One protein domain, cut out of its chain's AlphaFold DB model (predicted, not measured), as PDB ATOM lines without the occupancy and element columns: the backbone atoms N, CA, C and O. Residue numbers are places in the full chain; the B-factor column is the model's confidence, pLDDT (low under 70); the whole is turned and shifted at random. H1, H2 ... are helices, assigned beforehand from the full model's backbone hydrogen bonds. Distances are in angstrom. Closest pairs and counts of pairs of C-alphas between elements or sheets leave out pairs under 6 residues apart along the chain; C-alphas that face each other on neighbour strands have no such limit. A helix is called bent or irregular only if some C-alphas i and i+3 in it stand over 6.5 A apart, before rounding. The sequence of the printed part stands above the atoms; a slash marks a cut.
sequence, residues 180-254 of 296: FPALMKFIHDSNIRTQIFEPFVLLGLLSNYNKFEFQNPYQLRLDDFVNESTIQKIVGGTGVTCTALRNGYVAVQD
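Overview. This is residues 180 to 254 of the 296 residues of an uncharacterized protein of Ajellomyces capsulatus (strain H88) (UniProt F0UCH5). H1 and H2 lie side by side as a helical hairpin, and the long helix H4 crosses that hairpin nearly at right angles, packing with residues 229 to 241 on the end where H1 passes into H2. The short helix H3 packs near the other end of the hairpin, on residues 203 to 208 of H2, and residues 247 to 253, most of them in H4, stick out beyond the body. The printed part has 75 residues with four named helices in the order H1, H2, H3, H4 and no named strand: its class is all helix. The whole is loose, with a radius of gyration of the C-alphas of 14.2 A, and flat, spanning 41 by 30 by 16 A.

Along the chain. Find C-alpha 180 at (162.408, 198.683, 198.210); there H1, residues 180 to 189, begins and runs 14.2 A. After a tight link of 3 residues, look for C-alpha 193 at (172.258, 214.777, 198.069), where H2, residues 193 to 208, sets out for 23.3 A. H2 is neither bent nor irregular, but only just: C-alphas 195 and 198 are 6.4 A apart. A short link of 8 residues leads to H3, residues 217 to 223. A tight link of 4 residues then brings you to H4, residues 228 to 252, the longest helix, 36.0 A long and ending with C-alpha 252 at (166.172, 229.676, 215.472).

Arrangement. Begin at H2, the hub, which touches the three other helices. With residues 196 to 203 alone it touches H1, as a helical hairpin at a shallow tilt of 14 degrees, opposite ways; their closest C-alphas are those of Ile 187 and Ile 196, 5.6 A apart. Residues 193 to 200 of H2 touch residues 233 to 241 of H4, about perpendicular at 80 degrees; the closest C-alphas, of Arg 193 and Gly 237, are 4.4 A apart. H4 touches H1 with residues 229 to 234 alone, about perpendicular at 79 degrees; the closest C-alphas are those of His 188 and Thr 230, 5.4 A apart. Residues 203 to 208 of H2 touch H3 at a steep tilt of 60 degrees, opposite ways, with the C-alphas of Ser 207 and Tyr 218 closest at 5.0 A. Of these four touching pairs one is at a shallow tilt: the helix packing is mostly crossed, the lines of most pairs standing steeply or about perpendicular. H1 and H3 are close but not clearly touching, while H3 and H4 are apart. In H1, H3 and H4 every O i to N i+4 pair is within hydrogen-bond range; in H2, 9 of 12 are.

Size, cuts and confidence. Look for the two C-alphas farthest apart at Phe 214 and Ala 251, 41.8 A from each other. The printed part has no cut, and no link is long. The mean pLDDT of the printed part is 91.1, and no printed residue of this model is under 70.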
ATOM      1  N   PHE A 180     160.982 198.523 197.909       96.44
ATOM      2  CA  PHE A 180     162.408 198.683 198.210       96.44
ATOM      3  C   PHE A 180     163.274 198.820 196.947       96.44
ATOM      4  O   PHE A 180     164.093 199.744 196.895       96.44
ATOM      5  N   PRO A 181     163.103 197.997 195.886       96.06
ATOM      6  CA  PRO A 181     163.919 198.132 194.682       96.06
ATOM      7  C   PRO A 181     163.720 199.478 193.978       96.06
ATOM      8  O   PRO A 181     164.672 200.029 193.425       96.06
ATOM      9  N   ALA A 182     162.499 200.023 194.005       97.31
ATOM     10  CA  ALA A 182     162.197 201.320 193.411       97.31
ATOM     11  C   ALA A 182     162.899 202.455 194.173       97.31
ATOM     12  O   ALA A 182     163.518 203.316 193.545       97.31
ATOM     13  N   LEU A 183     162.872 202.413 195.510       97.00
ATOM     14  CA  LEU A 183     163.561 203.385 196.365       97.00
ATOM     15  C   LEU A 183     165.080 203.315 196.199       97.00
ATOM     16  O   LEU A 183     165.725 204.345 196.018       97.00
ATOM     17  N   MET A 184     165.657 202.111 196.175       95.75
ATOM     18  CA  MET A 184     167.098 201.954 195.965       95.75
ATOM     19  C   MET A 184     167.533 202.437 194.589       95.75
ATOM     20  O   MET A 184     168.542 203.130 194.484       95.75
ATOM     21  N   LYS A 185     166.747 202.154 193.543       95.69
ATOM     22  CA  LYS A 185     166.988 202.713 192.211       95.69
ATOM     23  C   LYS A 185     166.940 204.244 192.238       95.69
ATOM     24  O   LYS A 185     167.830 204.879 191.690       95.69
ATOM     25  N   PHE A 186     165.958 204.851 192.909       96.44
ATOM     26  CA  PHE A 186     165.885 206.310 193.057       96.44
ATOM     27  C   PHE A 186     167.143 206.895 193.700       96.44
ATOM     28  O   PHE A 186     167.739 207.827 193.160       96.44
ATOM     29  N   ILE A 187     167.564 206.337 194.835       95.31
ATOM     30  CA  ILE A 187     168.747 206.807 195.564       95.31
ATOM     31  C   ILE A 187     170.007 206.621 194.715       95.31
ATOM     32  O   ILE A 187     170.863 207.506 194.663       95.31
ATOM     33  N   HIS A 188     170.110 205.483 194.029       94.50
ATOM     34  CA  HIS A 188     171.231 205.180 193.156       94.50
ATOM     35  C   HIS A 188     171.324 206.152 191.977       94.50
ATOM     36  O   HIS A 188     172.413 206.645 191.691       94.50
ATOM     37  N   ASP A 189     170.202 206.476 191.334       94.19
ATOM     38  CA  ASP A 189     170.178 207.392 190.193       94.19
ATOM     39  C   ASP A 189     170.395 208.856 190.625       94.19
ATOM     40  O   ASP A 189     170.863 209.676 189.833       94.19
ATOM     41  N   SER A 190     170.046 209.212 191.868       91.44
ATOM     42  CA  SER A 190     170.108 210.597 192.342       91.44
ATOM     43  C   SER A 190     171.544 211.121 192.424       91.44
ATOM     44  O   SER A 190     172.449 210.486 192.978       91.44
ATOM     45  N   ASN A 191     171.736 212.334 191.906       86.75
ATOM     46  CA  ASN A 191     172.987 213.092 192.002       86.75
ATOM     47  C   ASN A 191     172.900 214.238 193.020       86.75
ATOM     48  O   ASN A 191     173.917 214.830 193.383       86.75
ATOM     49  N   ILE A 192     171.692 214.552 193.494       87.81
ATOM     50  CA  ILE A 192     171.439 215.644 194.428       87.81
ATOM     51  C   ILE A 192     171.269 215.043 195.820       87.81
ATOM     52  O   ILE A 192     170.302 214.339 196.102       87.81
ATOM     53  N   ARG A 193     172.213 215.353 196.715       84.31
ATOM     54  CA  ARG A 193     172.258 214.777 198.069       84.31
ATOM     55  C   ARG A 193     171.006 215.047 198.904       84.31
ATOM     56  O   ARG A 193     170.644 214.195 199.703       84.31
ATOM     57  N   THR A 194     170.352 216.193 198.721       82.50
ATOM     58  CA  THR A 194     169.137 216.545 199.471       82.50
ATOM     59  C   THR A 194     167.938 215.685 199.080       82.50
ATOM     60  O   THR A 194     167.171 215.325 199.955       82.50
ATOM     61  N   GLN A 195     167.837 215.258 197.815       87.19
ATOM     62  CA  GLN A 195     166.733 214.419 197.320       87.19
ATOM     63  C   GLN A 195     166.797 212.965 197.812       87.19
ATOM     64  O   GLN A 195     165.877 212.188 197.588       87.19
ATOM     65  N   ILE A 196     167.915 212.552 198.414       90.62
ATOM     66  CA  ILE A 196     168.095 211.192 198.946       90.62
ATOM     67  C   ILE A 196     167.379 211.034 200.290       90.62
ATOM     68  O   ILE A 196     167.056 209.914 200.688       90.62
ATOM     69  N   PHE A 197     167.130 212.142 200.988       90.44
ATOM     70  CA  PHE A 197     166.612 212.115 202.344       90.44
ATOM     71  C   PHE A 197     165.191 211.552 202.408       90.44
ATOM     72  O   PHE A 197     164.949 210.630 203.180       90.44
ATOM     73  N   GLU A 198     164.267 212.030 201.575       93.56
ATOM     74  CA  GLU A 198     162.866 211.603 201.607       93.56
ATOM     75  C   GLU A 198     162.697 210.099 201.301       93.56
ATOM     76  O   GLU A 198     162.076 209.401 202.110       93.56
ATOM     77  N   PRO A 199     163.294 209.529 200.232       95.31
ATOM     78  CA  PRO A 199     163.242 208.084 199.991       95.31
ATOM     79  C   PRO A 199     163.815 207.264 201.149       95.31
ATOM     80  O   PRO A 199     163.311 206.181 201.454       95.31
ATOM     81  N   PHE A 200     164.861 207.775 201.806       94.44
ATOM     82  CA  PHE A 200     165.470 207.107 202.949       94.44
ATOM     83  C   PHE A 200     164.594 207.188 204.209       94.44
ATOM     84  O   PHE A 200     164.472 206.198 204.928       94.44
ATOM     85  N   VAL A 201     163.914 208.314 204.444       94.56
ATOM     86  CA  VAL A 201     162.914 208.452 205.516       94.56
ATOM     87  C   VAL A 201     161.765 207.472 205.310       94.56
ATOM     88  O   VAL A 201     161.393 206.776 206.253       94.56
ATOM     89  N   LEU A 202     161.241 207.357 204.087       96.56
ATOM     90  CA  LEU A 202     160.191 206.388 203.767       96.56
ATOM     91  C   LEU A 202     160.632 204.953 204.073       96.56
ATOM     92  O   LEU A 202     159.894 204.196 204.700       96.56
ATOM     93  N   LEU A 203     161.856 204.591 203.685       95.62
ATOM     94  CA  LEU A 203     162.426 203.286 204.005       95.62
ATOM     95  C   LEU A 203     162.570 203.077 205.523       95.62
ATOM     96  O   LEU A 203     162.288 201.992 206.035       95.62
ATOM     97  N   GLY A 204     162.954 204.121 206.257       93.88
ATOM     98  CA  GLY A 204     162.967 204.134 207.718       93.88
ATOM     99  C   GLY A 204     161.581 203.885 208.322       93.88
ATOM    100  O   GLY A 204     161.451 203.066 209.229       93.88
ATOM    101  N   LEU A 205     160.531 204.528 207.808       94.19
ATOM    102  CA  LEU A 205     159.155 204.314 208.273       94.19
ATOM    103  C   LEU A 205     158.696 202.873 208.014       94.19
ATOM    104  O   LEU A 205     158.211 202.204 208.927       94.19
ATOM    105  N   LEU A 206     158.917 202.369 206.798       95.00
ATOM    106  CA  LEU A 206     158.511 201.021 206.398       95.00
ATOM    107  C   LEU A 206     159.261 199.929 207.160       95.00
ATOM    108  O   LEU A 206     158.645 198.949 207.563       95.00
ATOM    109  N   SER A 207     160.558 200.106 207.417       93.50
ATOM    110  CA  SER A 207     161.365 199.162 208.207       93.50
ATOM    111  C   SER A 207     161.050 199.184 209.706       93.50
ATOM    112  O   SER A 207     161.371 198.228 210.411       93.50
ATOM    113  N   ASN A 208     160.426 200.247 210.222       91.38
ATOM    114  CA  ASN A 208     160.009 200.311 211.624       91.38
ATOM    115  C   ASN A 208     158.585 199.796 211.866       91.38
ATOM    116  O   ASN A 208     158.264 199.462 213.011       91.38
ATOM    117  N   TYR A 209     157.763 199.685 210.819       90.19
ATOM    118  CA  TYR A 209     156.398 199.177 210.923       90.19
ATOM    119  C   TYR A 209     156.374 197.769 211.528       90.19
ATOM    120  O   TYR A 209     157.015 196.854 211.005       90.19
ATOM    121  N   ASN A 210     155.668 197.622 212.657       84.81
ATOM    122  CA  ASN A 210     155.464 196.375 213.404       84.81
ATOM    123  C   ASN A 210     156.726 195.512 213.594       84.81
ATOM    124  O   ASN A 210     156.647 194.291 213.716       84.81
ATOM    125  N   LYS A 211     157.900 196.153 213.685       79.44
ATOM    126  CA  LYS A 211     159.203 195.469 213.743       79.44
ATOM    127  C   LYS A 211     159.375 194.481 214.897       79.44
ATOM    128  O   LYS A 211     160.280 193.658 214.871       79.44
ATOM    129  N   PHE A 212     158.560 194.617 215.939       81.62
ATOM    130  CA  PHE A 212     158.584 193.746 217.112       81.62
ATOM    131  C   PHE A 212     157.495 192.670 217.079       81.62
ATOM    132  O   PHE A 212     157.523 191.764 217.905       81.62
ATOM    133  N   GLU A 213     156.534 192.772 216.160       80.44
ATOM    134  CA  GLU A 213     155.390 191.863 216.074       80.44
ATOM    135  C   GLU A 213     155.597 190.782 215.010       80.44
ATOM    136  O   GLU A 213     155.157 189.649 215.195       80.44
ATOM    137  N   PHE A 214     156.285 191.102 213.909       84.12
ATOM    138  CA  PHE A 214     156.612 190.144 212.856       84.12
ATOM    139  C   PHE A 214     157.924 190.490 212.139       84.12
ATOM    140  O   PHE A 214     158.481 191.576 212.289       84.12
ATOM    141  N   GLN A 215     158.414 189.547 211.331       86.94
ATOM    142  CA  GLN A 215     159.614 189.725 210.519       86.94
ATOM    143  C   GLN A 215     159.343 190.695 209.360       86.94
ATOM    144  O   GLN A 215     158.691 190.347 208.375       86.94
ATOM    145  N   ASN A 216     159.835 191.926 209.482       91.19
ATOM    146  CA  ASN A 216     159.601 192.973 208.497       91.19
ATOM    147  C   ASN A 216     160.484 192.764 207.239       91.19
ATOM    148  O   ASN A 216     161.712 192.722 207.360       91.19
ATOM    149  N   PRO A 217     159.908 192.680 206.022       92.50
ATOM    150  CA  PRO A 217     160.672 192.419 204.799       92.50
ATOM    151  C   PRO A 217     161.670 193.534 204.453       92.50
ATOM    152  O   PRO A 217     162.738 193.256 203.909       92.50
ATOM    153  N   TYR A 218     161.367 194.789 204.796       94.75
ATOM    154  CA  TYR A 218     162.270 195.918 204.569       94.75
ATOM    155  C   TYR A 218     163.496 195.865 205.484       94.75
ATOM    156  O   TYR A 218     164.566 196.297 205.064       94.75
ATOM    157  N   GLN A 219     163.365 195.317 206.699       93.12
ATOM    158  CA  GLN A 219     164.515 195.094 207.584       93.12
ATOM    159  C   GLN A 219     165.456 194.042 207.010       93.12
ATOM    160  O   GLN A 219     166.634 194.324 206.848       93.12
ATOM    161  N   LEU A 220     164.923 192.890 206.588       92.62
ATOM    162  CA  LEU A 220     165.740 191.842 205.964       92.62
ATOM    163  C   LEU A 220     166.489 192.362 204.740       92.62
ATOM    164  O   LEU A 220     167.674 192.107 204.568       92.62
ATOM    165  N   ARG A 221     165.811 193.151 203.900       93.25
ATOM    166  CA  ARG A 221     166.455 193.752 202.733       93.25
ATOM    167  C   ARG A 221     167.538 194.760 203.091       93.25
ATOM    168  O   ARG A 221     168.484 194.876 202.322       93.25
ATOM    169  N   LEU A 222     167.381 195.508 204.183       92.75
ATOM    170  CA  LEU A 222     168.416 196.411 204.684       92.75
ATOM    171  C   LEU A 222     169.618 195.632 205.223       92.75
ATOM    172  O   LEU A 222     170.746 196.012 204.923       92.75
ATOM    173  N   ASP A 223     169.375 194.544 205.953       91.81
ATOM    174  CA  ASP A 223     170.421 193.681 206.508       91.81
ATOM    175  C   ASP A 223     171.245 193.004 205.397       91.81
ATOM    176  O   ASP A 223     172.471 192.934 205.484       91.81
ATOM    177  N   ASP A 224     170.587 192.590 204.309       93.62
ATOM    178  CA  ASP A 224     171.221 191.953 203.146       93.62
ATOM    179  C   ASP A 224     171.777 192.960 202.111       93.62
ATOM    180  O   ASP A 224     172.293 192.571 201.054       93.62
ATOM    181  N   PHE A 225     171.659 194.273 202.345       93.38
ATOM    182  CA  PHE A 225     172.017 195.281 201.346       93.38
ATOM    183  C   PHE A 225     173.531 195.532 201.267       93.38
ATOM    184  O   PHE A 225     174.137 196.078 202.183       93.38
ATOM    185  N   VAL A 226     174.139 195.227 200.114       93.62
ATOM    186  CA  VAL A 226     175.607 195.297 199.917       93.62
ATOM    187  C   VAL A 226     176.085 196.341 198.894       93.62
ATOM    188  O   VAL A 226     177.267 196.393 198.562       93.62
ATOM    189  N   ASN A 227     175.203 197.189 198.353       94.44
ATOM    190  CA  ASN A 227     175.594 198.174 197.335       94.44
ATOM    191  C   ASN A 227     176.300 199.387 197.969       94.44
ATOM    192  O   ASN A 227     175.663 200.389 198.301       94.44
ATOM    193  N   GLU A 228     177.626 199.307 198.087       94.12
ATOM    194  CA  GLU A 228     178.461 200.321 198.743       94.12
ATOM    195  C   GLU A 228     178.255 201.737 198.182       94.12
ATOM    196  O   GLU A 228     178.093 202.683 198.950       94.12
ATOM    197  N   SER A 229     178.186 201.895 196.857       93.94
ATOM    198  CA  SER A 229     177.975 203.204 196.217       93.94
ATOM    199  C   SER A 229     176.671 203.860 196.681       93.94
ATOM    200  O   SER A 229     176.625 205.044 197.020       93.94
ATOM    201  N   THR A 230     175.601 203.069 196.770       94.12
ATOM    202  CA  THR A 230     174.299 203.551 197.240       94.12
ATOM    203  C   THR A 230     174.324 203.827 198.745       94.12
ATOM    204  O   THR A 230     173.792 204.844 199.182       94.12
ATOM    205  N   ILE A 231     175.009 202.995 199.536       94.19
ATOM    206  CA  ILE A 231     175.200 203.215 200.980       94.19
ATOM    207  C   ILE A 231     175.940 204.536 201.236       94.19
ATOM    208  O   ILE A 231     175.485 205.354 202.033       94.19
ATOM    209  N   GLN A 232     177.039 204.801 200.525       94.44
ATOM    210  CA  GLN A 232     177.791 206.055 200.648       94.44
ATOM    211  C   GLN A 232     176.924 207.272 200.296       94.44
ATOM    212  O   GLN A 232     176.977 208.295 200.986       94.44
ATOM    213  N   LYS A 233     176.077 207.158 199.263       94.31
ATOM    214  CA  LYS A 233     175.093 208.188 198.902       94.31
ATOM    215  C   LYS A 233     174.084 208.446 200.028       94.31
ATOM    216  O   LYS A 233     173.837 209.609 200.344       94.31
ATOM    217  N   ILE A 234     173.555 207.398 200.663       93.94
ATOM    218  CA  ILE A 234     172.638 207.504 201.814       93.94
ATOM    219  C   ILE A 234     173.314 208.211 202.989       93.94
ATOM    220  O   ILE A 234     172.767 209.177 203.523       93.94
ATOM    221  N   VAL A 235     174.519 207.773 203.367       93.06
ATOM    222  CA  VAL A 235     175.283 208.363 204.479       93.06
ATOM    223  C   VAL A 235     175.583 209.837 204.201       93.06
ATOM    224  O   VAL A 235     175.344 210.693 205.052       93.06
ATOM    225  N   GLY A 236     176.038 210.158 202.987       92.31
ATOM    226  CA  GLY A 236     176.325 211.531 202.575       92.31
ATOM    227  C   GLY A 236     175.083 212.425 202.528       92.31
ATOM    228  O   GLY A 236     175.125 213.554 203.019       92.31
ATOM    229  N   GLY A 237     173.972 211.938 201.967       91.12
ATOM    230  CA  GLY A 237     172.697 212.666 201.907       91.12
ATOM    231  C   GLY A 237     172.116 212.943 203.293       91.12
ATOM    232  O   GLY A 237     171.746 214.078 203.606       91.12
ATOM    233  N   THR A 238     172.139 211.933 204.163       90.62
ATOM    234  CA  THR A 238     171.706 212.058 205.560       90.62
ATOM    235  C   THR A 238     172.589 213.046 206.318       90.62
ATOM    236  O   THR A 238     172.074 213.958 206.957       90.62
ATOM    237  N   GLY A 239     173.917 212.948 206.186       91.81
ATOM    238  CA  GLY A 239     174.858 213.856 206.847       91.81
ATOM    239  C   GLY A 239     174.668 215.324 206.452       91.81
ATOM    240  O   GLY A 239     174.669 216.204 207.318       91.81
ATOM    241  N   VAL A 240     174.439 215.599 205.162       91.69
ATOM    242  CA  VAL A 240     174.115 216.953 204.676       91.69
ATOM    243  C   VAL A 240     172.805 217.451 205.281       91.69
ATOM    244  O   VAL A 240     172.758 218.576 205.777       91.69
ATOM    245  N   THR A 241     171.769 216.612 205.298       90.62
ATOM    246  CA  THR A 241     170.452 216.992 205.824       90.62
ATOM    247  C   THR A 241     170.494 217.247 207.329       90.62
ATOM    248  O   THR A 241     170.038 218.291 207.785       90.62
ATOM    249  N   CYS A 242     171.126 216.369 208.112       90.56
ATOM    250  CA  CYS A 242     171.321 216.574 209.548       90.56
ATOM    251  C   CYS A 242     172.116 217.853 209.843       90.56
ATOM    252  O   CYS A 242     171.794 218.580 210.780       90.56
ATOM    253  N   THR A 243     173.132 218.156 209.029       91.88
ATOM    254  CA  THR A 243     173.902 219.402 209.154       91.88
ATOM    255  C   THR A 243     173.026 220.624 208.888       91.88
ATOM    256  O   THR A 243     173.077 221.584 209.659       91.88
ATOM    257  N   ALA A 244     172.204 220.586 207.836       90.38
ATOM    258  CA  ALA A 244     171.269 221.656 207.507       90.38
ATOM    259  C   ALA A 244     170.231 221.866 208.623       90.38
ATOM    260  O   ALA A 244     170.072 222.990 209.093       90.38
ATOM    261  N   LEU A 245     169.606 220.790 209.117       88.88
ATOM    262  CA  LEU A 245     168.633 220.836 210.214       88.88
ATOM    263  C   LEU A 245     169.244 221.382 211.507       88.88
ATOM    264  O   LEU A 245     168.653 222.253 212.139       88.88
ATOM    265  N   ARG A 246     170.446 220.925 211.881       90.19
ATOM    266  CA  ARG A 246     171.180 221.457 213.037       90.19
ATOM    267  C   ARG A 246     171.445 222.952 212.880       90.19
ATOM    268  O   ARG A 246     171.220 223.710 213.813       90.19
ATOM    269  N   ASN A 247     171.933 223.381 211.717       90.62
ATOM    270  CA  ASN A 247     172.213 224.794 211.470       90.62
ATOM    271  C   ASN A 247     170.928 225.636 211.519       90.62
ATOM    272  O   ASN A 247     170.950 226.729 212.079       90.62
ATOM    273  N   GLY A 248     169.814 225.115 210.994       87.38
ATOM    274  CA  GLY A 248     168.500 225.747 211.107       87.38
ATOM    275  C   GLY A 248     168.035 225.853 212.559       87.38
ATOM    276  O   GLY A 248     167.618 226.923 212.989       87.38
ATOM    277  N   TYR A 249     168.207 224.788 213.347       85.88
ATOM    278  CA  TYR A 249     167.924 224.808 214.781       85.88
ATOM    279  C   TYR A 249     168.734 225.870 215.514       85.88
ATOM    280  O   TYR A 249     168.141 226.721 216.161       85.88
ATOM    281  N   VAL A 250     170.055 225.904 215.332       86.50
ATOM    282  CA  VAL A 250     170.926 226.918 215.947       86.50
ATOM    283  C   VAL A 250     170.536 228.340 215.513       86.50
ATOM    284  O   VAL A 250     170.581 229.267 216.319       86.50
ATOM    285  N   ALA A 251     170.111 228.532 214.260       85.06
ATOM    286  CA  ALA A 251     169.647 229.833 213.776       85.06
ATOM    287  C   ALA A 251     168.347 230.298 214.460       85.06
ATOM    288  O   ALA A 251     168.188 231.491 214.729       85.06
ATOM    289  N   VAL A 252     167.424 229.377 214.758       83.19
ATOM    290  CA  VAL A 252     166.172 229.676 215.472       83.19
ATOM    291  C   VAL A 252     166.418 229.832 216.973       83.19
ATOM    292  O   VAL A 252     165.990 230.822 217.573       83.19
ATOM    293  N   GLN A 253     167.107 228.860 217.564       81.00
ATOM    294  CA  GLN A 253     167.398 228.746 218.983       81.00
ATOM    295  C   GLN A 253     168.782 228.117 219.189       81.00
ATOM    296  O   GLN A 253     168.955 226.903 219.191       81.00
ATOM    297  N   ASP A 254     169.769 228.974 219.419       78.56
ATOM    298  CA  ASP A 254     171.086 228.568 219.904       78.56
ATOM    299  C   ASP A 254     171.019 228.367 221.423       78.56
ATOM    300  O   ASP A 254     171.090 229.334 222.191       78.56
TER     301      ASP A 254